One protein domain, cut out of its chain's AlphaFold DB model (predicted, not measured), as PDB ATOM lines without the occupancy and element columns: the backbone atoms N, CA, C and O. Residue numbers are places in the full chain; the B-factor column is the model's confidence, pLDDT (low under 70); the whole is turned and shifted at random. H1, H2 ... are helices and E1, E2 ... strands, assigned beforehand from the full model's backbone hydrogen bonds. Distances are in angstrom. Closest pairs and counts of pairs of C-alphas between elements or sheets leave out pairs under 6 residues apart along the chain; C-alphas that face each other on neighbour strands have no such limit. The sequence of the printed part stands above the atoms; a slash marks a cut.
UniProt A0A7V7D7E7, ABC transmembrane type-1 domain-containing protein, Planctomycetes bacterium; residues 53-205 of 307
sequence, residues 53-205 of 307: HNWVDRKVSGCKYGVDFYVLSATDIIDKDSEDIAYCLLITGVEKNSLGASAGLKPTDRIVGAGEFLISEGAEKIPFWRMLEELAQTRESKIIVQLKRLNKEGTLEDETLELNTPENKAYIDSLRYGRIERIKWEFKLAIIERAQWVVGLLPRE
ATOM      1  N   HIS A  53      54.427 -47.496  74.622       81.19
ATOM      2  CA  HIS A  53      55.461 -47.163  75.602       81.19
ATOM      3  C   HIS A  53      56.809 -46.920  74.926       81.19
ATOM      4  O   HIS A  53      57.362 -45.836  75.057       81.19
ATOM      5  N   ASN A  54      57.269 -47.849  74.082       83.12
ATOM      6  CA  ASN A  54      58.539 -47.695  73.369       83.12
ATOM      7  C   ASN A  54      58.546 -46.465  72.447       83.12
ATOM      8  O   ASN A  54      59.560 -45.778  72.341       83.12
ATOM      9  N   TRP A  55      57.425 -46.150  71.785       84.69
ATOM     10  CA  TRP A  55      57.326 -44.935  70.972       84.69
ATOM     11  C   TRP A  55      57.452 -43.662  71.823       84.69
ATOM     12  O   TRP A  55      58.167 -42.733  71.432       84.69
ATOM     13  N   VAL A  56      56.772 -43.626  72.976       86.19
ATOM     14  CA  VAL A  56      56.806 -42.499  73.918       86.19
ATOM     15  C   VAL A  56      58.193 -42.356  74.523       86.19
ATOM     16  O   VAL A  56      58.769 -41.278  74.410       86.19
ATOM     17  N   ASP A  57      58.769 -43.429  75.058       86.31
ATOM     18  CA  ASP A  57      60.097 -43.439  75.679       86.31
ATOM     19  C   ASP A  57      61.179 -43.011  74.681       86.31
ATOM     20  O   ASP A  57      62.089 -42.256  75.031       86.31
ATOM     21  N   ARG A  58      61.037 -43.371  73.396       88.19
ATOM     22  CA  ARG A  58      61.923 -42.863  72.340       88.19
ATOM     23  C   ARG A  58      61.784 -41.363  72.142       88.19
ATOM     24  O   ARG A  58      62.788 -40.674  71.984       88.19
ATOM     25  N   LYS A  59      60.556 -40.837  72.112       88.38
ATOM     26  CA  LYS A  59      60.321 -39.393  71.955       88.38
ATOM     27  C   LYS A  59      60.746 -38.597  73.187       88.38
ATOM     28  O   LYS A  59      61.269 -37.498  73.016       88.38
ATOM     29  N   VAL A  60      60.582 -39.158  74.382       86.81
ATOM     30  CA  VAL A  60      61.112 -38.619  75.640       86.81
ATOM     31  C   VAL A  60      62.627 -38.559  75.567       86.81
ATOM     32  O   VAL A  60      63.184 -37.468  75.618       86.81
ATOM     33  N   SER A  61      63.284 -39.699  75.363       87.38
ATOM     34  CA  SER A  61      64.744 -39.792  75.312       87.38
ATOM     35  C   SER A  61      65.327 -38.897  74.220       87.38
ATOM     36  O   SER A  61      66.292 -38.178  74.460       87.38
ATOM     37  N   GLY A  62      64.691 -38.840  73.050       86.88
ATOM     38  CA  GLY A  62      65.127 -37.952  71.980       86.88
ATOM     39  C   GLY A  62      64.956 -36.469  72.300       86.88
ATOM     40  O   GLY A  62      65.835 -35.683  71.972       86.88
ATOM     41  N   CYS A  63      63.895 -36.060  73.002       85.12
ATOM     42  CA  CYS A  63      63.740 -34.666  73.429       85.12
ATOM     43  C   CYS A  63      64.668 -34.293  74.595       85.12
ATOM     44  O   CYS A  63      65.154 -33.161  74.648       85.12
ATOM     45  N   LYS A  64      64.901 -35.228  75.526       86.06
ATOM     46  CA  LYS A  64      65.823 -35.054  76.650       86.06
ATOM     47  C   LYS A  64      67.246 -34.898  76.126       86.06
ATOM     48  O   LYS A  64      67.873 -33.880  76.382       86.06
ATOM     49  N   TYR A  65      67.724 -35.860  75.341       85.75
ATOM     50  CA  TYR A  65      69.132 -35.925  74.954       85.75
ATOM     51  C   TYR A  65      69.442 -35.318  73.581       85.75
ATOM     52  O   TYR A  65      70.611 -35.116  73.268       85.75
ATOM     53  N   GLY A  66      68.435 -34.986  72.768       84.00
ATOM     54  CA  GLY A  66      68.601 -34.513  71.386       84.00
ATOM     55  C   GLY A  66      69.232 -35.572  70.484       84.00
ATOM     56  O   GLY A  66      70.175 -35.276  69.747       84.00
ATOM     57  N   VAL A  67      68.754 -36.811  70.612       87.62
ATOM     58  CA  VAL A  67      69.244 -37.997  69.898       87.62
ATOM     59  C   VAL A  67      68.068 -38.695  69.220       87.62
ATOM     60  O   VAL A  67      67.026 -38.914  69.836       87.62
ATOM     61  N   ASP A  68      68.235 -39.073  67.960       86.88
ATOM     62  CA  ASP A  68      67.268 -39.885  67.232       86.88
ATOM     63  C   ASP A  68      67.706 -41.349  67.231       86.88
ATOM     64  O   ASP A  68      68.860 -41.675  66.948       86.88
ATOM     65  N   PHE A  69      66.761 -42.238  67.531       87.38
ATOM     66  CA  PHE A  69      66.994 -43.679  67.573       87.38
ATOM     67  C   PHE A  69      66.312 -44.379  66.399       87.38
ATOM     68  O   PHE A  69      65.202 -44.007  65.995       87.38
ATOM     69  N   TYR A  70      66.959 -45.418  65.878       83.31
ATOM     70  CA  TYR A  70      66.391 -46.285  64.853       83.31
ATOM     71  C   TYR A  70      65.167 -47.038  65.392       83.31
ATOM     72  O   TYR A  70      65.101 -47.413  66.564       83.31
ATOM     73  N   VAL A  71      64.169 -47.243  64.533       78.25
ATOM     74  CA  VAL A  71      62.948 -47.982  64.874       78.25
ATOM     75  C   VAL A  71      63.100 -49.397  64.344       78.25
ATOM     76  O   VAL A  71      63.014 -49.583  63.133       78.25
ATOM     77  N   LEU A  72      63.298 -50.379  65.225       68.94
ATOM     78  CA  LEU A  72      63.299 -51.779  64.805       68.94
ATOM     79  C   LEU A  72      61.921 -52.153  64.256       68.94
ATOM     80  O   LEU A  72      60.903 -51.974  64.927       68.94
ATOM     81  N   SER A  73      61.894 -52.667  63.031       62.97
ATOM     82  CA  SER A  73      60.704 -53.263  62.429       62.97
ATOM     83  C   SER A  73      60.610 -54.745  62.800       62.97
ATOM     84  O   SER A  73      61.615 -55.390  63.081       62.97
ATOM     85  N   ALA A  74      59.409 -55.328  62.740       60.44
ATOM     86  CA  ALA A  74      59.209 -56.764  62.967       60.44
ATOM     87  C   ALA A  74      60.050 -57.648  62.021       60.44
ATOM     88  O   ALA A  74      60.391 -58.769  62.372       60.44
ATOM     89  N   THR A  75      60.409 -57.134  60.843       58.41
ATOM     90  CA  THR A  75      61.315 -57.779  59.879       58.41
ATOM     91  C   THR A  75      62.750 -57.883  60.384       58.41
ATOM     92  O   THR A  75      63.406 -58.884  60.124       58.41
ATOM     93  N   ASP A  76      63.206 -56.893  61.150       60.94
ATOM     94  CA  ASP A  76      64.586 -56.790  61.641       60.94
ATOM     95  C   ASP A  76      64.830 -57.763  62.810       60.94
ATOM     96  O   ASP A  76      65.966 -58.089  63.130       60.94
ATOM     97  N   ILE A  77      63.748 -58.244  63.435       58.19
ATOM     98  CA  ILE A  77      63.758 -59.259  64.502       58.19
ATOM     99  C   ILE A  77      63.817 -60.683  63.915       58.19
ATOM    100  O   ILE A  77      64.275 -61.606  64.579       58.19
ATOM    101  N   ILE A  78      63.326 -60.877  62.686       57.09
ATOM    102  CA  ILE A  78      63.214 -62.200  62.044       57.09
ATOM    103  C   ILE A  78      64.527 -62.604  61.356       57.09
ATOM    104  O   ILE A  78      64.777 -63.797  61.168       57.09
ATOM    105  N   ASP A  79      65.368 -61.638  60.988       56.34
ATOM    106  CA  ASP A  79      66.625 -61.910  60.299       56.34
ATOM    107  C   ASP A  79      67.703 -62.420  61.277       56.34
ATOM    108  O   ASP A  79      68.108 -61.724  62.208       56.34
ATOM    109  N   LYS A  80      68.166 -63.660  61.083       46.97
ATOM    110  CA  LYS A  80      69.071 -64.372  62.011       46.97
ATOM    111  C   LYS A  80      70.482 -63.782  62.093       46.97
ATOM    112  O   LYS A  80      71.166 -64.004  63.084       46.97
ATOM    113  N   ASP A  81      70.901 -63.013  61.090       51.09
ATOM    114  CA  ASP A  81      72.194 -62.307  61.087       51.09
ATOM    115  C   ASP A  81      72.157 -61.023  61.954       51.09
ATOM    116  O   ASP A  81      73.170 -60.367  62.185       51.09
ATOM    117  N   SER A  82      70.966 -60.675  62.472       53.53
ATOM    118  CA  SER A  82      70.645 -59.442  63.202       53.53
ATOM    119  C   SER A  82      70.307 -59.665  64.684       53.53
ATOM    120  O   SER A  82      69.745 -58.774  65.322       53.53
ATOM    121  N   GLU A  83      70.649 -60.820  65.271       52.75
ATOM    122  CA  GLU A  83      70.368 -61.133  66.687       52.75
ATOM    123  C   GLU A  83      71.011 -60.148  67.687       52.75
ATOM    124  O   GLU A  83      70.654 -60.154  68.860       52.75
ATOM    125  N   ASP A  84      71.913 -59.263  67.249       60.09
ATOM    126  CA  ASP A  84      72.457 -58.162  68.058       60.09
ATOM    127  C   ASP A  84      71.620 -56.873  68.011       60.09
ATOM    128  O   ASP A  84      71.693 -56.062  68.935       60.09
ATOM    129  N   ILE A  85      70.795 -56.663  66.979       65.88
ATOM    130  CA  ILE A  85      70.083 -55.389  66.787       65.88
ATOM    131  C   ILE A  85      68.962 -55.229  67.823       65.88
ATOM    132  O   ILE A  85      68.741 -54.130  68.323       65.88
ATOM    133  N   ALA A  86      68.307 -56.325  68.227       67.75
ATOM    134  CA  ALA A  86      67.271 -56.324  69.269       67.75
ATOM    135  C   ALA A  86      67.789 -55.950  70.675       67.75
ATOM    136  O   ALA A  86      67.003 -55.579  71.552       67.75
ATOM    137  N   TYR A  87      69.105 -56.016  70.884       75.00
ATOM    138  CA  TYR A  87      69.773 -55.722  72.155       75.00
ATOM    139  C   TYR A  87      70.655 -54.477  72.074       75.00
ATOM    140  O   TYR A  87      71.472 -54.235  72.957       75.00
ATOM    141  N   CYS A  88      70.499 -53.672  71.020       78.25
ATOM    142  CA  CYS A  88      71.193 -52.402  70.907       78.25
ATOM    143  C   CYS A  88      70.242 -51.284  70.475       78.25
ATOM    144  O   CYS A  88      69.341 -51.468  69.657       78.25
ATOM    145  N   LEU A  89      70.450 -50.093  71.026       81.81
ATOM    146  CA  LEU A  89      69.766 -48.885  70.595       81.81
ATOM    147  C   LEU A  89      70.671 -48.168  69.586       81.81
ATOM    148  O   LEU A  89      71.688 -47.582  69.956       81.81
ATOM    149  N   LEU A  90      70.326 -48.237  68.299       85.00
ATOM    150  CA  LEU A  90      71.112 -47.591  67.247       85.00
ATOM    151  C   LEU A  90      70.759 -46.103  67.146       85.00
ATOM    152  O   LEU A  90      69.596 -45.746  66.938       85.00
ATOM    153  N   ILE A  91      71.772 -45.241  67.231       87.44
ATOM    154  CA  ILE A  91      71.620 -43.796  67.049       87.44
ATOM    155  C   ILE A  91      71.678 -43.457  65.558       87.44
ATOM    156  O   ILE A  91      72.662 -43.745  64.878       87.44
ATOM    157  N   THR A  92      70.642 -42.806  65.035       86.00
ATOM    158  CA  THR A  92      70.585 -42.366  63.630       86.00
ATOM    159  C   THR A  92      71.017 -40.915  63.461       86.00
ATOM    160  O   THR A  92      71.595 -40.562  62.435       86.00
ATOM    161  N   GLY A  93      70.777 -40.076  64.467       85.56
ATOM    162  CA  GLY A  93      71.078 -38.652  64.418       85.56
ATOM    163  C   GLY A  93      71.311 -38.064  65.800       85.56
ATOM    164  O   GLY A  93      70.772 -38.541  66.795       85.56
ATOM    165  N   VAL A  94      72.129 -37.015  65.855       87.94
ATOM    166  CA  VAL A  94      72.402 -36.253  67.078       87.94
ATOM    167  C   VAL A  94      72.301 -34.768  66.741       87.94
ATOM    168  O   VAL A  94      72.975 -34.282  65.828       87.94
ATOM    169  N   GLU A  95      71.430 -34.044  67.445       84.12
ATOM    170  CA  GLU A  95      71.247 -32.605  67.252       84.12
ATOM    171  C   GLU A  95      72.487 -31.821  67.712       84.12
ATOM    172  O   GLU A  95      73.119 -32.132  68.720       84.12
ATOM    173  N   LYS A  96      72.844 -30.755  66.986       77.25
ATOM    174  CA  LYS A  96      73.949 -29.870  67.385       77.25
ATOM    175  C   LYS A  96      73.544 -29.091  68.643       77.25
ATOM    176  O   LYS A  96      72.456 -28.525  68.673       77.25
ATOM    177  N   ASN A  97      74.433 -29.007  69.635       77.00
ATOM    178  CA  ASN A  97      74.174 -28.395  70.953       77.00
ATOM    179  C   ASN A  97      73.102 -29.121  71.791       77.00
ATOM    180  O   ASN A  97      72.343 -28.479  72.516       77.00
ATOM    181  N   SER A  98      73.024 -30.449  71.691       82.00
ATOM    182  CA  SER A  98      72.212 -31.278  72.582       82.00
ATOM    183  C   SER A  98      73.037 -31.900  73.713       82.00
ATOM    184  O   SER A  98      74.271 -31.927  73.657       82.00
ATOM    185  N   LEU A  99      72.356 -32.435  74.734       83.69
ATOM    186  CA  LEU A  99      73.010 -33.181  75.814       83.69
ATOM    187  C   LEU A  99      73.795 -34.379  75.255       83.69
ATOM    188  O   LEU A  99      74.943 -34.587  75.646       83.69
ATOM    189  N   GLY A 100      73.237 -35.081  74.267       83.31
ATOM    190  CA  GLY A 100      73.887 -36.195  73.583       83.31
ATOM    191  C   GLY A 100      75.133 -35.785  72.801       83.31
ATOM    192  O   GLY A 100      76.176 -36.419  72.946       83.31
ATOM    193  N   ALA A 101      75.074 -34.685  72.043       84.12
ATOM    194  CA  ALA A 101      76.255 -34.163  71.350       84.12
ATOM    195  C   ALA A 101      77.357 -33.756  72.337       84.12
ATOM    196  O   ALA A 101      78.535 -33.997  72.086       84.12
ATOM    197  N   SER A 102      76.973 -33.158  73.467       82.75
ATOM    198  CA  SER A 102      77.919 -32.714  74.491       82.75
ATOM    199  C   SER A 102      78.579 -33.870  75.251       82.75
ATOM    200  O   SER A 102      79.727 -33.742  75.663       82.75
ATOM    201  N   ALA A 103      77.889 -35.008  75.369       83.75
ATOM    202  CA  ALA A 103      78.450 -36.248  75.900       83.75
ATOM    203  C   ALA A 103      79.356 -36.977  74.891       83.75
ATOM    204  O   ALA A 103      80.043 -37.922  75.258       83.75
ATOM    205  N   GLY A 104      79.387 -36.542  73.625       84.19
ATOM    206  CA  GLY A 104      80.210 -37.153  72.580       84.19
ATOM    207  C   GLY A 104      79.527 -38.291  71.817       84.19
ATOM    208  O   GLY A 104      80.225 -39.063  71.152       84.19
ATOM    209  N   LEU A 105      78.192 -38.389  71.873       86.56
ATOM    210  CA  LEU A 105      77.433 -39.329  71.044       86.56
ATOM    211  C   LEU A 105      77.548 -38.951  69.566       86.56
ATOM    212  O   LEU A 105      77.438 -37.780  69.186       86.56
ATOM    213  N   LYS A 106      77.734 -39.964  68.724       86.88
ATOM    214  CA  LYS A 106      77.836 -39.833  67.272       86.88
ATOM    215  C   LYS A 106      76.708 -40.609  66.586       86.88
ATOM    216  O   LYS A 106      76.222 -41.609  67.116       86.88
ATOM    217  N   PRO A 107      76.293 -40.184  65.380       85.56
ATOM    218  CA  PRO A 107      75.476 -41.027  64.516       85.56
ATOM    219  C   PRO A 107      76.164 -42.379  64.315       85.56
ATOM    220  O   PRO A 107      77.379 -42.403  64.122       85.56
ATOM    221  N   THR A 108      75.396 -43.469  64.306       83.75
ATOM    222  CA  THR A 108      75.817 -44.883  64.193       83.75
ATOM    223  C   THR A 108      76.342 -45.558  65.464       83.75
ATOM    224  O   THR A 108      76.554 -46.771  65.440       83.75
ATOM    225  N   ASP A 109      76.469 -44.834  66.581       85.56
ATOM    226  CA  ASP A 109      76.781 -45.452  67.875       85.56
ATOM    227  C   ASP A 109      75.655 -46.425  68.294       85.56
ATOM    228  O   ASP A 109      74.462 -46.135  68.126       85.56
ATOM    229  N   ARG A 110      76.035 -47.592  68.833       85.50
ATOM    230  CA  ARG A 110      75.107 -48.624  69.324       85.50
ATOM    231  C   ARG A 110      75.124 -48.646  70.843       85.50
ATOM    232  O   ARG A 110      76.093 -49.112  71.426       85.50
ATOM    233  N   ILE A 111      74.066 -48.177  71.494       85.38
ATOM    234  CA  ILE A 111      73.966 -48.256  72.958       85.38
ATOM    235  C   ILE A 111      73.602 -49.688  73.350       85.38
ATOM    236  O   ILE A 111      72.617 -50.226  72.845       85.38
ATOM    237  N   VAL A 112      74.388 -50.283  74.242       84.69
ATOM    238  CA  VAL A 112      74.227 -51.668  74.719       84.69
ATOM    239  C   VAL A 112      73.906 -51.754  76.215       84.69
ATOM    240  O   VAL A 112      73.463 -52.799  76.681       84.69
ATOM    241  N   GLY A 113      74.060 -50.654  76.959       82.94
ATOM    242  CA  GLY A 113      73.658 -50.548  78.362       82.94
ATOM    243  C   GLY A 113      73.405 -49.098  78.772       82.94
ATOM    244  O   GLY A 113      73.999 -48.177  78.205       82.94
ATOM    245  N   ALA A 114      72.519 -48.884  79.746       82.06
ATOM    246  CA  ALA A 114      72.188 -47.558  80.269       82.06
ATOM    247  C   ALA A 114      71.780 -47.625  81.752       82.06
ATOM    248  O   ALA A 114      70.994 -48.490  82.135       82.06
ATOM    249  N   GLY A 115      72.283 -46.688  82.560       80.62
ATOM    250  CA  GLY A 115      71.915 -46.519  83.970       80.62
ATOM    251  C   GLY A 115      72.290 -47.716  84.833       80.62
ATOM    252  O   GLY A 115      73.445 -48.130  84.837       80.62
ATOM    253  N   GLU A 116      71.316 -48.268  85.555       73.88
ATOM    254  CA  GLU A 116      71.496 -49.467  86.388       73.88
ATOM    255  C   GLU A 116      71.700 -50.751  85.556       73.88
ATOM    256  O   GLU A 116      72.179 -51.766  86.064       73.88
ATOM    257  N   PHE A 117      71.376 -50.712  84.259       75.00
ATOM    258  CA  PHE A 117      71.443 -51.848  83.342       75.00
ATOM    259  C   PHE A 117      72.716 -51.795  82.489       75.00
ATOM    260  O   PHE A 117      72.679 -51.495  81.293       75.00
ATOM    261  N   LEU A 118      73.853 -52.088  83.122       75.81
ATOM    262  CA  LEU A 118      75.169 -52.162  82.482       75.81
ATOM    263  C   LEU A 118      75.545 -53.624  82.218       75.81
ATOM    264  O   LEU A 118      75.403 -54.483  83.090       75.81
ATOM    265  N   ILE A 119      76.058 -53.912  81.025       71.25
ATOM    266  CA  ILE A 119      76.599 -55.227  80.694       71.25
ATOM    267  C   ILE A 119      77.971 -55.346  81.370       71.25
ATOM    268  O   ILE A 119      78.863 -54.525  81.150       71.25
ATOM    269  N   SER A 120      78.134 -56.370  82.209       60.72
ATOM    270  CA  SER A 120      79.446 -56.865  82.651       60.72
ATOM    271  C   SER A 120      79.837 -58.062  81.780       60.72
ATOM    272  O   SER A 120      78.953 -58.810  81.361       60.72
ATOM    273  N   GLU A 121      81.127 -58.238  81.476       49.56
ATOM    274  CA  GLU A 121      81.629 -59.320  80.610       49.56
ATOM    275  C   GLU A 121      81.037 -60.689  81.018       49.56
ATOM    276  O   GLU A 121      81.322 -61.206  82.096       49.56
ATOM    277  N   GLY A 122      80.169 -61.256  80.167       51.47
ATOM    278  CA  GLY A 122      79.483 -62.538  80.395       51.47
ATOM    279  C   GLY A 122      78.012 -62.467  80.842       51.47
ATOM    280  O   GLY A 122      77.405 -63.517  81.051       51.47
ATOM    281  N   ALA A 123      77.423 -61.274  80.980       58.16
ATOM    282  CA  ALA A 123      76.023 -61.094  81.378       58.16
ATOM    283  C   ALA A 123      75.009 -61.258  80.222       58.16
ATOM    284  O   ALA A 123      75.323 -61.084  79.044       58.16
ATOM    285  N   GLU A 124      73.768 -61.584  80.593       66.06
ATOM    286  CA  GLU A 124      72.605 -61.729  79.708       66.06
ATOM    287  C   GLU A 124      72.333 -60.430  78.920       66.06
ATOM    288  O   GLU A 124      72.375 -59.332  79.480       66.06
ATOM    289  N   LYS A 125      72.076 -60.534  77.605       73.50
ATOM    290  CA  LYS A 125      71.854 -59.365  76.736       73.50
ATOM    291  C   LYS A 125      70.605 -58.590  77.182       73.50
ATOM    292  O   LYS A 125      69.521 -59.158  77.310       73.50
ATOM    293  N   ILE A 126      70.735 -57.276  77.360       78.06
ATOM    294  CA  ILE A 126      69.646 -56.411  77.834       78.06
ATOM    295  C   ILE A 126      68.791 -55.980  76.637       78.06
ATOM    296  O   ILE A 126      69.325 -55.472  75.650       78.06
ATOM    297  N   PRO A 127      67.461 -56.168  76.673       79.94
ATOM    298  CA  PRO A 127      66.628 -55.820  75.535       79.94
ATOM    299  C   PRO A 127      66.514 -54.298  75.374       79.94
ATOM    300  O   PRO A 127      66.436 -53.556  76.359       79.94
ATOM    301  N   PHE A 128      66.430 -53.827  74.124       81.12
ATOM    302  CA  PHE A 128      66.466 -52.393  73.793       81.12
ATOM    303  C   PHE A 128      65.447 -51.533  74.559       81.12
ATOM    304  O   PHE A 128      65.715 -50.376  74.882       81.12
ATOM    305  N   TRP A 129      64.272 -52.090  74.856       78.88
ATOM    306  CA  TRP A 129      63.177 -51.375  75.503       78.88
ATOM    307  C   TRP A 129      63.468 -51.019  76.964       78.88
ATOM    308  O   TRP A 129      62.997 -49.980  77.419       78.88
ATOM    309  N   ARG A 130      64.266 -51.826  77.685       82.88
ATOM    310  CA  ARG A 130      64.684 -51.512  79.066       82.88
ATOM    311  C   ARG A 130      65.669 -50.355  79.096       82.88
ATOM    312  O   ARG A 130      65.519 -49.444  79.894       82.88
ATOM    313  N   MET A 131      66.632 -50.353  78.176       85.56
ATOM    314  CA  MET A 131      67.587 -49.248  78.059       85.56
ATOM    315  C   MET A 131      66.885 -47.934  77.708       85.56
ATOM    316  O   MET A 131      67.191 -46.884  78.263       85.56
ATOM    317  N   LEU A 132      65.921 -47.997  76.786       85.12
ATOM    318  CA  LEU A 132      65.147 -46.832  76.371       85.12
ATOM    319  C   LEU A 132      64.284 -46.271  77.506       85.12
ATOM    320  O   LEU A 132      64.149 -45.057  77.634       85.12
ATOM    321  N   GLU A 133      63.710 -47.155  78.313       84.19
ATOM    322  CA  GLU A 133      62.964 -46.775  79.503       84.19
ATOM    323  C   GLU A 133      63.850 -46.102  80.535       84.19
ATOM    324  O   GLU A 133      63.474 -45.048  81.032       84.19
ATOM    325  N   GLU A 134      65.021 -46.666  80.819       85.06
ATOM    326  CA  GLU A 134      65.947 -46.107  81.798       85.06
ATOM    327  C   GLU A 134      66.390 -44.698  81.379       85.06
ATOM    328  O   GLU A 134      66.288 -43.738  82.144       85.06
ATOM    329  N   LEU A 135      66.736 -44.520  80.101       85.69
ATOM    330  CA  LEU A 135      67.032 -43.206  79.525       85.69
ATOM    331  C   LEU A 135      65.845 -42.230  79.638       85.69
ATOM    332  O   LEU A 135      66.046 -41.035  79.885       85.69
ATOM    333  N   ALA A 136      64.612 -42.716  79.476       84.81
ATOM    334  CA  ALA A 136      63.402 -41.902  79.541       84.81
ATOM    335  C   ALA A 136      62.963 -41.577  80.979       84.81
ATOM    336  O   ALA A 136      62.458 -40.479  81.224       84.81
ATOM    337  N   GLN A 137      63.125 -42.499  81.927       83.94
ATOM    338  CA  GLN A 137      62.604 -42.409  83.294       83.94
ATOM    339  C   GLN A 137      63.624 -41.899  84.306       83.94
ATOM    340  O   GLN A 137      63.196 -41.405  85.352       83.94
ATOM    341  N   THR A 138      64.925 -41.955  83.999       82.06
ATOM    342  CA  THR A 138      65.952 -41.534  84.951       82.06
ATOM    343  C   THR A 138      65.708 -40.106  85.445       82.06
ATOM    344  O   THR A 138      65.417 -39.180  84.670       82.06
ATOM    345  N   ARG A 139      65.792 -39.970  86.770       77.81
ATOM    346  CA  ARG A 139      65.744 -38.708  87.519       77.81
ATOM    347  C   ARG A 139      67.109 -38.342  88.091       77.81
ATOM    348  O   ARG A 139      67.257 -37.381  88.831       77.81
ATOM    349  N   GLU A 140      68.126 -39.134  87.790       80.94
ATOM    350  CA  GLU A 140      69.473 -38.832  88.242       80.94
ATOM    351  C   GLU A 140      70.049 -37.684  87.425       80.94
ATOM    352  O   GLU A 140      69.664 -37.482  86.279       80.94
ATOM    353  N   SER A 141      70.984 -36.920  87.991       77.81
ATOM    354  CA  SER A 141      71.640 -35.802  87.286       77.81
ATOM    355  C   SER A 141      72.589 -36.253  86.162       77.81
ATOM    356  O   SER A 141      72.901 -35.483  85.248       77.81
ATOM    357  N   LYS A 142      73.037 -37.508  86.223       84.31
ATOM    358  CA  LYS A 142      73.925 -38.154  85.261       84.31
ATOM    359  C   LYS A 142      73.499 -39.603  85.098       84.31
ATOM    360  O   LYS A 142      73.105 -40.220  86.077       84.31
ATOM    361  N   ILE A 143      73.631 -40.133  83.892       85.25
ATOM    362  CA  ILE A 143      73.396 -41.541  83.586       85.25
ATOM    363  C   ILE A 143      74.593 -42.096  82.815       85.25
ATOM    364  O   ILE A 143      75.085 -41.465  81.880       85.25
ATOM    365  N   ILE A 144      75.090 -43.261  83.222       86.19
ATOM    366  CA  ILE A 144      76.190 -43.941  82.530       86.19
ATOM    367  C   ILE A 144      75.600 -44.728  81.362       86.19
ATOM    368  O   ILE A 144      74.597 -45.422  81.518       86.19
ATOM    369  N   VAL A 145      76.212 -44.616  80.189       86.19
ATOM    370  CA  VAL A 145      75.782 -45.302  78.970       86.19
ATOM    371  C   VAL A 145      76.967 -46.070  78.397       86.19
ATOM    372  O   VAL A 145      78.040 -45.506  78.191       86.19
ATOM    373  N   GLN A 146      76.772 -47.359  78.132       85.12
ATOM    374  CA  GLN A 146      77.739 -48.199  77.428       85.12
ATOM    375  C   GLN A 146      77.367 -48.240  75.953       85.12
ATOM    376  O   GLN A 146      76.213 -48.513  75.600       85.12
ATOM    377  N   LEU A 147      78.338 -47.983  75.085       85.81
ATOM    378  CA  LEU A 147      78.137 -47.988  73.648       85.81
ATOM    379  C   LEU A 147      79.219 -48.780  72.933       85.81
ATOM    380  O   LEU A 147      80.374 -48.796  73.337       85.81
ATOM    381  N   LYS A 148      78.823 -49.390  71.823       84.00
ATOM    382  CA  LYS A 148      79.716 -49.976  70.839       84.00
ATOM    383  C   LYS A 148      79.857 -49.016  69.675       84.00
ATOM    384  O   LYS A 148      78.870 -48.713  68.991       84.00
ATOM    385  N   ARG A 149      81.078 -48.541  69.449       82.38
ATOM    386  CA  ARG A 149      81.412 -47.645  68.341       82.38
ATOM    387  C   ARG A 149      82.211 -48.394  67.288       82.38
ATOM    388  O   ARG A 149      83.121 -49.148  67.612       82.38
ATOM    389  N   LEU A 150      81.875 -48.167  66.021       79.12
ATOM    390  CA  LEU A 150      82.658 -48.696  64.910       79.12
ATOM    391  C   LEU A 150      83.932 -47.855  64.755       79.12
ATOM    392  O   LEU A 150      83.853 -46.655  64.464       79.12
ATOM    393  N   ASN A 151      85.099 -48.463  64.957       75.38
ATOM    394  CA  ASN A 151      86.376 -47.804  64.704       75.38
ATOM    395  C   ASN A 151      86.656 -47.741  63.184       75.38
ATOM    396  O   ASN A 151      85.994 -48.407  62.380       75.38
ATOM    397  N   LYS A 152      87.642 -46.942  62.756       66.81
ATOM    398  CA  LYS A 152      88.029 -46.771  61.337       66.81
ATOM    399  C   LYS A 152      88.449 -48.080  60.655       66.81
ATOM    400  O   LYS A 152      88.441 -48.153  59.431       66.81
ATOM    401  N   GLU A 153      88.794 -49.086  61.448       68.25
ATOM    402  CA  GLU A 153      89.206 -50.431  61.032       68.25
ATOM    403  C   GLU A 153      88.031 -51.427  60.957       68.25
ATOM    404  O   GLU A 153      88.222 -52.576  60.572       68.25
ATOM    405  N   GLY A 154      86.806 -50.994  61.282       66.00
ATOM    406  CA  GLY A 154      85.592 -51.814  61.207       66.00
ATOM    407  C   GLY A 154      85.322 -52.691  62.436       66.00
ATOM    408  O   GLY A 154      84.348 -53.440  62.441       66.00
ATOM    409  N   THR A 155      86.144 -52.594  63.479       70.25
ATOM    410  CA  THR A 155      85.961 -53.275  64.768       70.25
ATOM    411  C   THR A 155      85.026 -52.483  65.690       70.25
ATOM    412  O   THR A 155      85.018 -51.251  65.675       70.25
ATOM    413  N   LEU A 156      84.196 -53.188  66.468       72.94
ATOM    414  CA  LEU A 156      83.326 -52.592  67.490       72.94
ATOM    415  C   LEU A 156      84.108 -52.477  68.804       72.94
ATOM    416  O   LEU A 156      84.470 -53.499  69.378       72.94
ATOM    417  N   GLU A 157      84.344 -51.255  69.270       77.81
ATOM    418  CA  GLU A 157      84.971 -50.981  70.567       77.81
ATOM    419  C   GLU A 157      83.913 -50.601  71.603       77.81
ATOM    420  O   GLU A 157      83.010 -49.811  71.309       77.81
ATOM    421  N   ASP A 158      84.034 -51.168  72.806       80.38
ATOM    422  CA  ASP A 158      83.203 -50.821  73.956       80.38
ATOM    423  C   ASP A 158      83.720 -49.517  74.587       80.38
ATOM    424  O   ASP A 158      84.802 -49.464  75.170       80.38
ATOM    425  N   GLU A 159      82.933 -48.450  74.480       82.00
ATOM    426  CA  GLU A 159      83.155 -47.178  75.163       82.00
ATOM    427  C   GLU A 159      82.083 -46.974  76.241       82.00
ATOM    428  O   GLU A 159      80.921 -47.364  76.099       82.00
ATOM    429  N   THR A 160      82.460 -46.303  77.327       83.94
ATOM    430  CA  THR A 160      81.518 -45.866  78.363       83.94
ATOM    431  C   THR A 160      81.493 -44.346  78.407       83.94
ATOM    432  O   THR A 160      82.540 -43.701  78.415       83.94
ATOM    433  N   LEU A 161      80.293 -43.765  78.389       83.50
ATOM    434  CA  LEU A 161      80.080 -42.321  78.421       83.50
ATOM    435  C   LEU A 161      79.173 -41.933  79.588       83.50
ATOM    436  O   LEU A 161      78.181 -42.602  79.876       83.50
ATOM    437  N   GLU A 162      79.479 -40.803  80.220       84.94
ATOM    438  CA  GLU A 162      78.577 -40.148  81.167       84.94
ATOM    439  C   GLU A 162      77.673 -39.165  80.418       84.94
ATOM    440  O   GLU A 162      78.127 -38.162  79.863       84.94
ATOM    441  N   LEU A 163      76.371 -39.435  80.421       83.50
ATOM    442  CA  LEU A 163      75.361 -38.590  79.804       83.50
ATOM    443  C   LEU A 163      74.712 -37.707  80.876       83.50
ATOM    444  O   LEU A 163      74.159 -38.193  81.861       83.50
ATOM    445  N   ASN A 164      74.764 -36.389  80.689       84.19
ATOM    446  CA  ASN A 164      74.046 -35.459  81.561       84.19
ATOM    447  C   ASN A 164      72.547 -35.508  81.259       84.19
ATOM    448  O   ASN A 164      72.143 -35.564  80.095       84.19
ATOM    449  N   THR A 165      71.725 -35.442  82.302       82.31
ATOM    450  CA  THR A 165      70.266 -35.476  82.177       82.31
ATOM    451  C   THR A 165      69.658 -34.074  82.303       82.31
ATOM    452  O   THR A 165      70.322 -33.136  82.766       82.31
ATOM    453  N   PRO A 166      68.371 -33.907  81.942       76.50
ATOM    454  CA  PRO A 166      67.649 -32.655  82.148       76.50
ATOM    455  C   PRO A 166      67.555 -32.200  83.617       76.50
ATOM    456  O   PRO A 166      67.236 -31.042  83.882       76.50
ATOM    457  N   GLU A 167      67.812 -33.087  84.582       77.88
ATOM    458  CA  GLU A 167      67.778 -32.744  86.008       77.88
ATOM    459  C   GLU A 167      69.019 -31.952  86.444       77.88
ATOM    460  O   GLU A 167      68.977 -31.196  87.420       77.88
ATOM    461  N   ASN A 168      70.116 -32.039  85.683       78.50
ATOM    462  CA  ASN A 168      71.329 -31.271  85.931       78.50
ATOM    463  C   ASN A 168      71.184 -29.813  85.455       78.50
ATOM    464  O   ASN A 168      71.724 -29.397  84.427       78.50
ATOM    465  N   LYS A 169      70.457 -29.010  86.243       76.38
ATOM    466  CA  LYS A 169      70.204 -27.584  85.962       76.38
ATOM    467  C   LYS A 169      71.493 -26.776  85.780       76.38
ATOM    468  O   LYS A 169      71.549 -25.925  84.898       76.38
ATOM    469  N   ALA A 170      72.538 -27.091  86.553       70.88
ATOM    470  CA  ALA A 170      73.837 -26.423  86.468       70.88
ATOM    471  C   ALA A 170      74.514 -26.632  85.101       70.88
ATOM    472  O   ALA A 170      75.129 -25.713  84.563       70.88
ATOM    473  N   TYR A 171      74.361 -27.819  84.508       68.31
ATOM    474  CA  TYR A 171      74.890 -28.117  83.179       68.31
ATOM    475  C   TYR A 171      74.046 -27.493  82.060       68.31
ATOM    476  O   TYR A 171      74.594 -26.960  81.096       68.31
ATOM    477  N   ILE A 172      72.718 -27.470  82.202       71.81
ATOM    478  CA  ILE A 172      71.823 -26.812  81.234       71.81
ATOM    479  C   ILE A 172      72.092 -25.310  81.153       71.81
ATOM    480  O   ILE A 172      72.065 -24.742  80.064       71.81
ATOM    481  N   ASP A 173      72.400 -24.667  82.279       72.50
ATOM    482  CA  ASP A 173      72.766 -23.249  82.298       72.50
ATOM    483  C   ASP A 173      74.120 -22.979  81.618       72.50
ATOM    484  O   ASP A 173      74.346 -21.875  81.118       72.50
ATOM    485  N   SER A 174      75.002 -23.983  81.548       71.38
ATOM    486  CA  SER A 174      76.271 -23.900  80.812       71.38
ATOM    487  C   SER A 174      76.109 -24.070  79.294       71.38
ATOM    488  O   SER A 174      76.945 -23.599  78.519       71.38
ATOM    489  N   LEU A 175      75.013 -24.691  78.845       70.94
ATOM    490  CA  LEU A 175      74.673 -24.802  77.429       70.94
ATOM    491  C   LEU A 175      74.194 -23.441  76.904       70.94
ATOM    492  O   LEU A 175      73.280 -22.819  77.444       70.94
ATOM    493  N   ARG A 176      74.802 -22.967  75.809       66.75
ATOM    494  CA  ARG A 176      74.531 -21.649  75.203       66.75
ATOM    495  C   ARG A 176      73.200 -21.611  74.432       66.75
ATOM    496  O   ARG A 176      73.184 -21.267  73.249       66.75
ATOM    497  N   TYR A 177      72.090 -21.964  75.076       72.44
ATOM    498  CA  TYR A 177      70.757 -21.870  74.483       72.44
ATOM    499  C   TYR A 177      70.312 -20.414  74.330       72.44
ATOM    500  O   TYR A 177      70.436 -19.597  75.248       72.44
ATOM    501  N   GLY A 178      69.719 -20.084  73.181       74.12
ATOM    502  CA  GLY A 178      68.988 -18.829  73.041       74.12
ATOM    503  C   GLY A 178      67.787 -18.790  73.995       74.12
ATOM    504  O   GLY A 178      67.149 -19.810  74.252       74.12
ATOM    505  N   ARG A 179      67.411 -17.601  74.490       78.31
ATOM    506  CA  ARG A 179      66.291 -17.438  75.448       78.31
ATOM    507  C   ARG A 179      64.977 -18.063  74.942       78.31
ATOM    508  O   ARG A 179      64.227 -18.643  75.717       78.31
ATOM    509  N   ILE A 180      64.719 -17.973  73.634       78.75
ATOM    510  CA  ILE A 180      63.535 -18.558  72.979       78.75
ATOM    511  C   ILE A 180      63.666 -20.081  72.826       78.75
ATOM    512  O   ILE A 180      62.679 -20.797  72.986       78.75
ATOM    513  N   GLU A 181      64.860 -20.586  72.514       76.62
ATOM    514  CA  GLU A 181      65.121 -22.025  72.366       76.62
ATOM    515  C   GLU A 181      64.959 -22.753  73.696       76.62
ATOM    516  O   GLU A 181      64.298 -23.788  73.733       76.62
ATOM    517  N   ARG A 182      65.446 -22.158  74.791       77.56
ATOM    518  CA  ARG A 182      65.260 -22.687  76.146       77.56
ATOM    519  C   ARG A 182      63.782 -22.814  76.508       77.56
ATOM    520  O   ARG A 182      63.351 -23.887  76.905       77.56
ATOM    521  N   ILE A 183      62.986 -21.765  76.280       81.75
ATOM    522  CA  ILE A 183      61.535 -21.798  76.541       81.75
ATOM    523  C   ILE A 183      60.848 -22.873  75.690       81.75
ATOM    524  O   ILE A 183      59.993 -23.604  76.184       81.75
ATOM    525  N   LYS A 184      61.219 -22.996  74.408       80.31
ATOM    526  CA  LYS A 184      60.681 -24.049  73.534       80.31
ATOM    527  C   LYS A 184      61.042 -25.447  74.039       80.31
ATOM    528  O   LYS A 184      60.192 -26.331  73.983       80.31
ATOM    529  N   TRP A 185      62.274 -25.648  74.497       78.62
ATOM    530  CA  TRP A 185      62.750 -26.930  75.009       78.62
ATOM    531  C   TRP A 185      62.082 -27.299  76.339       78.62
ATOM    532  O   TRP A 185      61.513 -28.382  76.440       78.62
ATOM    533  N   GLU A 186      62.013 -26.371  77.298       79.88
ATOM    534  CA  GLU A 186      61.302 -26.567  78.573       79.88
ATOM    535  C   GLU A 186      59.811 -26.867  78.352       79.88
ATOM    536  O   GLU A 186      59.251 -27.771  78.970       79.88
ATOM    537  N   PHE A 187      59.164 -26.167  77.415       81.56
ATOM    538  CA  PHE A 187      57.769 -26.434  77.066       81.56
ATOM    539  C   PHE A 187      57.580 -27.818  76.426       81.56
ATOM    540  O   PHE A 187      56.619 -28.518  76.750       81.56
ATOM    541  N   LYS A 188      58.497 -28.241  75.540       80.12
ATOM    542  CA  LYS A 188      58.486 -29.595  74.963       80.12
ATOM    543  C   LYS A 188      58.641 -30.662  76.047       80.12
ATOM    544  O   LYS A 188      57.857 -31.607  76.053       80.12
ATOM    545  N   LEU A 189      59.592 -30.493  76.968       78.25
ATOM    546  CA  LEU A 189      59.795 -31.416  78.086       78.25
ATOM    547  C   LEU A 189      58.548 -31.525  78.964       78.25
ATOM    548  O   LEU A 189      58.071 -32.630  79.194       78.25
ATOM    549  N   ALA A 190      57.951 -30.397  79.354       80.69
ATOM    550  CA  ALA A 190      56.758 -30.394  80.199       80.69
ATOM    551  C   ALA A 190      55.557 -31.110  79.551       80.69
ATOM    552  O   ALA A 190      54.767 -31.763  80.237       80.69
ATOM    553  N   ILE A 191      55.396 -31.004  78.226       78.06
ATOM    554  CA  ILE A 191      54.361 -31.750  77.494       78.06
ATOM    555  C   ILE A 191      54.676 -33.247  77.487       78.06
ATOM    556  O   ILE A 191      53.779 -34.066  77.691       78.06
ATOM    557  N   ILE A 192      55.933 -33.601  77.233       78.00
ATOM    558  CA  ILE A 192      56.359 -34.988  77.064       78.00
ATOM    559  C   ILE A 192      56.372 -35.746  78.399       78.00
ATOM    560  O   ILE A 192      55.909 -36.879  78.438       78.00
ATOM    561  N   GLU A 193      56.774 -35.119  79.506       76.56
ATOM    562  CA  GLU A 193      56.670 -35.704  80.853       76.56
ATOM    563  C   GLU A 193      55.220 -36.016  81.226       76.56
ATOM    564  O   GLU A 193      54.914 -37.085  81.755       76.56
ATOM    565  N   ARG A 194      54.287 -35.113  80.892       79.75
ATOM    566  CA  ARG A 194      52.853 -35.381  81.071       79.75
ATOM    567  C   ARG A 194      52.384 -36.540  80.200       79.75
ATOM    568  O   ARG A 194      51.581 -37.343  80.663       79.75
ATOM    569  N   ALA A 195      52.872 -36.641  78.963       73.81
ATOM    570  CA  ALA A 195      52.556 -37.766  78.088       73.81
ATOM    571  C   ALA A 195      53.093 -39.092  78.653       73.81
ATOM    572  O   ALA A 195      52.362 -40.078  78.669       73.81
ATOM    573  N   GLN A 196      54.317 -39.100  79.182       76.50
ATOM    574  CA  GLN A 196      54.933 -40.258  79.830       76.50
ATOM    575  C   GLN A 196      54.156 -40.689  81.080       76.50
ATOM    576  O   GLN A 196      53.899 -41.875  81.256       76.50
ATOM    577  N   TRP A 197      53.690 -39.739  81.897       78.56
ATOM    578  CA  TRP A 197      52.819 -40.033  83.040       78.56
ATOM    579  C   TRP A 197      51.486 -40.670  82.619       78.56
ATOM    580  O   TRP A 197      51.053 -41.647  83.224       78.56
ATOM    581  N   VAL A 198      50.850 -40.159  81.557       75.19
ATOM    582  CA  VAL A 198      49.610 -40.743  81.013       75.19
ATOM    583  C   VAL A 198      49.849 -42.152  80.473       75.19
ATOM    584  O   VAL A 198      48.989 -43.016  80.614       75.19
ATOM    585  N   VAL A 199      51.002 -42.390  79.851       74.94
ATOM    586  CA  VAL A 199      51.339 -43.684  79.251       74.94
ATOM    587  C   VAL A 199      51.732 -44.698  80.318       74.94
ATOM    588  O   VAL A 199      51.294 -45.830  80.215       74.94
ATOM    589  N   GLY A 200      52.403 -44.290  81.398       73.19
ATOM    590  CA  GLY A 200      52.700 -45.165  82.539       73.19
ATOM    591  C   GLY A 200      51.462 -45.675  83.294       73.19
ATOM    592  O   GLY A 200      51.570 -46.614  84.076       73.19
ATOM    593  N   LEU A 201      50.276 -45.097  83.056       73.44
ATOM    594  CA  LEU A 201      49.001 -45.648  83.538       73.44
ATOM    595  C   LEU A 201      48.514 -46.847  82.705       73.44
ATOM    596  O   LEU A 201      47.569 -47.526  83.107       73.44
ATOM    597  N   LEU A 202      49.112 -47.096  81.539       71.44
ATOM    598  CA  LEU A 202      48.775 -48.213  80.667       71.44
ATOM    599  C   LEU A 202      49.649 -49.429  81.007       71.44
ATOM    600  O   LEU A 202      50.844 -49.275  81.248       71.44
ATOM    601  N   PRO A 203      49.098 -50.656  80.992       67.94
ATOM    602  CA  PRO A 203      49.916 -51.854  81.101       67.94
ATOM    603  C   PRO A 203      50.891 -51.910  79.924       67.94
ATOM    604  O   PRO A 203      50.530 -51.632  78.775       67.94
ATOM    605  N   ARG A 204      52.147 -52.239  80.219       66.44
ATOM    606  CA  ARG A 204      53.197 -52.295  79.211       66.44
ATOM    607  C   ARG A 204      52.920 -53.448  78.253       66.44
ATOM    608  O   ARG A 204      52.669 -54.571  78.676       66.44
ATOM    609  N   GLU A 205      52.897 -53.138  76.961       60.28
ATOM    610  CA  GLU A 205      52.420 -54.049  75.920       60.28
ATOM    611  C   GLU A 205      53.419 -55.186  75.657       60.28
ATOM    612  O   GLU A 205      54.226 -55.107  74.733       60.28
TER     613      GLU A 205
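Overview. This is residues 53 to 205 of the 307 residues of the protein "ABC transmembrane type-1 domain-containing protein" of Planctomycetes bacterium (UniProt A0A7V7D7E7). A strongly twisted, curled sheet of five antiparallel strands has helix H4 slanting over one face, while H1 packs on H4 and runs along the edge strand E1. The long helix H6 packs on H1, away from the sheet, and folds back along it in the opposite direction. Short H3 sits beside the strands near the ends of E2 and E5, and residues 78 to 83, after most of H2, stick out. The 153 printed residues include six named helices and five named strands, in the order H1 E1 H2 E2 H3 E3 H4 E4 E5 H5 H6, with sheet order E1, E2, E3, E4, E5; the class is mixed, helices and strands. The whole is compact, with a radius of gyration of the C-alphas of 15.7 A and spans of 48 by 40 by 25 A.

Along the chain. The sheet holds E1, residues 67 to 69, E2, residues 89 to 94 and 13.4 A long, E3, residues 110 to 114 and 11.4 A long, E4, residues 142 to 150 and 24.5 A long, and E5, residues 156 to 164 and 24.0 A long. E4 begins at C-alpha 142, (73.925, -38.154, 85.261). H1 is residues 53 to 65, 17.7 A long, beginning at C-alpha 53, (55.461, -47.163, 75.602). H4 is residues 128 to 137, 14.3 A long. The longest helix, H6, is residues 179 to 200, 31.7 A long, ending at C-alpha 200, (52.700, -45.165, 82.539). The short helices are H2, residues 74 to 78, H3, residues 99 to 102, and H5, residues 169 to 174.

Arrangement. E4 and E5 form an antiparallel hairpin at 155 degrees, with N 145 and O 161 2.8 A apart, within hydrogen-bond range. E3 and E4 are antiparallel at 154 degrees, with N 148 and O 110 at 2.8 A. The pairing of E2 is staggered: residues 89 to 90 pair with E3, N 89 and O 111 at 2.8 A, and residues 91 to 94 with E1, N 68 and O 93 at 2.8 A; both pairs of strands are antiparallel. H4 is on the sheet at a height of 8.5 A, only just over E3 with 3 C-alphas, and slantwise to it at 56 degrees on the local plane; the closest C-alphas are those of Ala 114 and Met 131, 5.4 A apart. H1 is on the sheet at a height of 6.0 A, only just over E1 with 3 C-alphas, and along it at 15 degrees on the local plane; their closest C-alphas are those of Gly 62 and Asp 68, 5.6 A apart. H1 is the hub, touching three helices. It touches H4 at a steep tilt of 55 degrees, the same way, with the closest C-alphas, of Ser 61 and Ala 136, 4.9 A apart. It touches H6 at a shallow tilt of 23 degrees, opposite ways, with the closest C-alphas, of Val 60 and Ile 192, 6.1 A apart. With residues 64 to 65 alone it only just touches H3, by 3 pairs of C-alphas within 8 A, the closest those of Tyr 65 and Leu 99 at 4.8 A. H3 is on the sheet at a height of 4.7 A, over none of the strands, on the opposite face from H4. H2, H5 and H6 are not on the sheet, and H5 and H6 are apart. Each O i to N i+4 pair is within hydrogen-bond range in H1, H4, H5 and H6; H2 has 0 of 1, with 1 of 2 O i to N i+3 pairs within range, and H3 is too short for an O i to N i+4 pair.

Size, cuts and confidence. The two C-alphas farthest apart are those of Lys 80 and Arg 179, at 48.9 A. The printed part has no cut. The link from E3 to H4, residues 115 to 127, is long; the links from H2 to E2 and from H3 to E3 are short, and the others are tight. The mean pLDDT of the printed part is 77.2, and residues 72 to 86, 120 to 124, 152 to 154, 171, 176 and 203 to 205 are under 70.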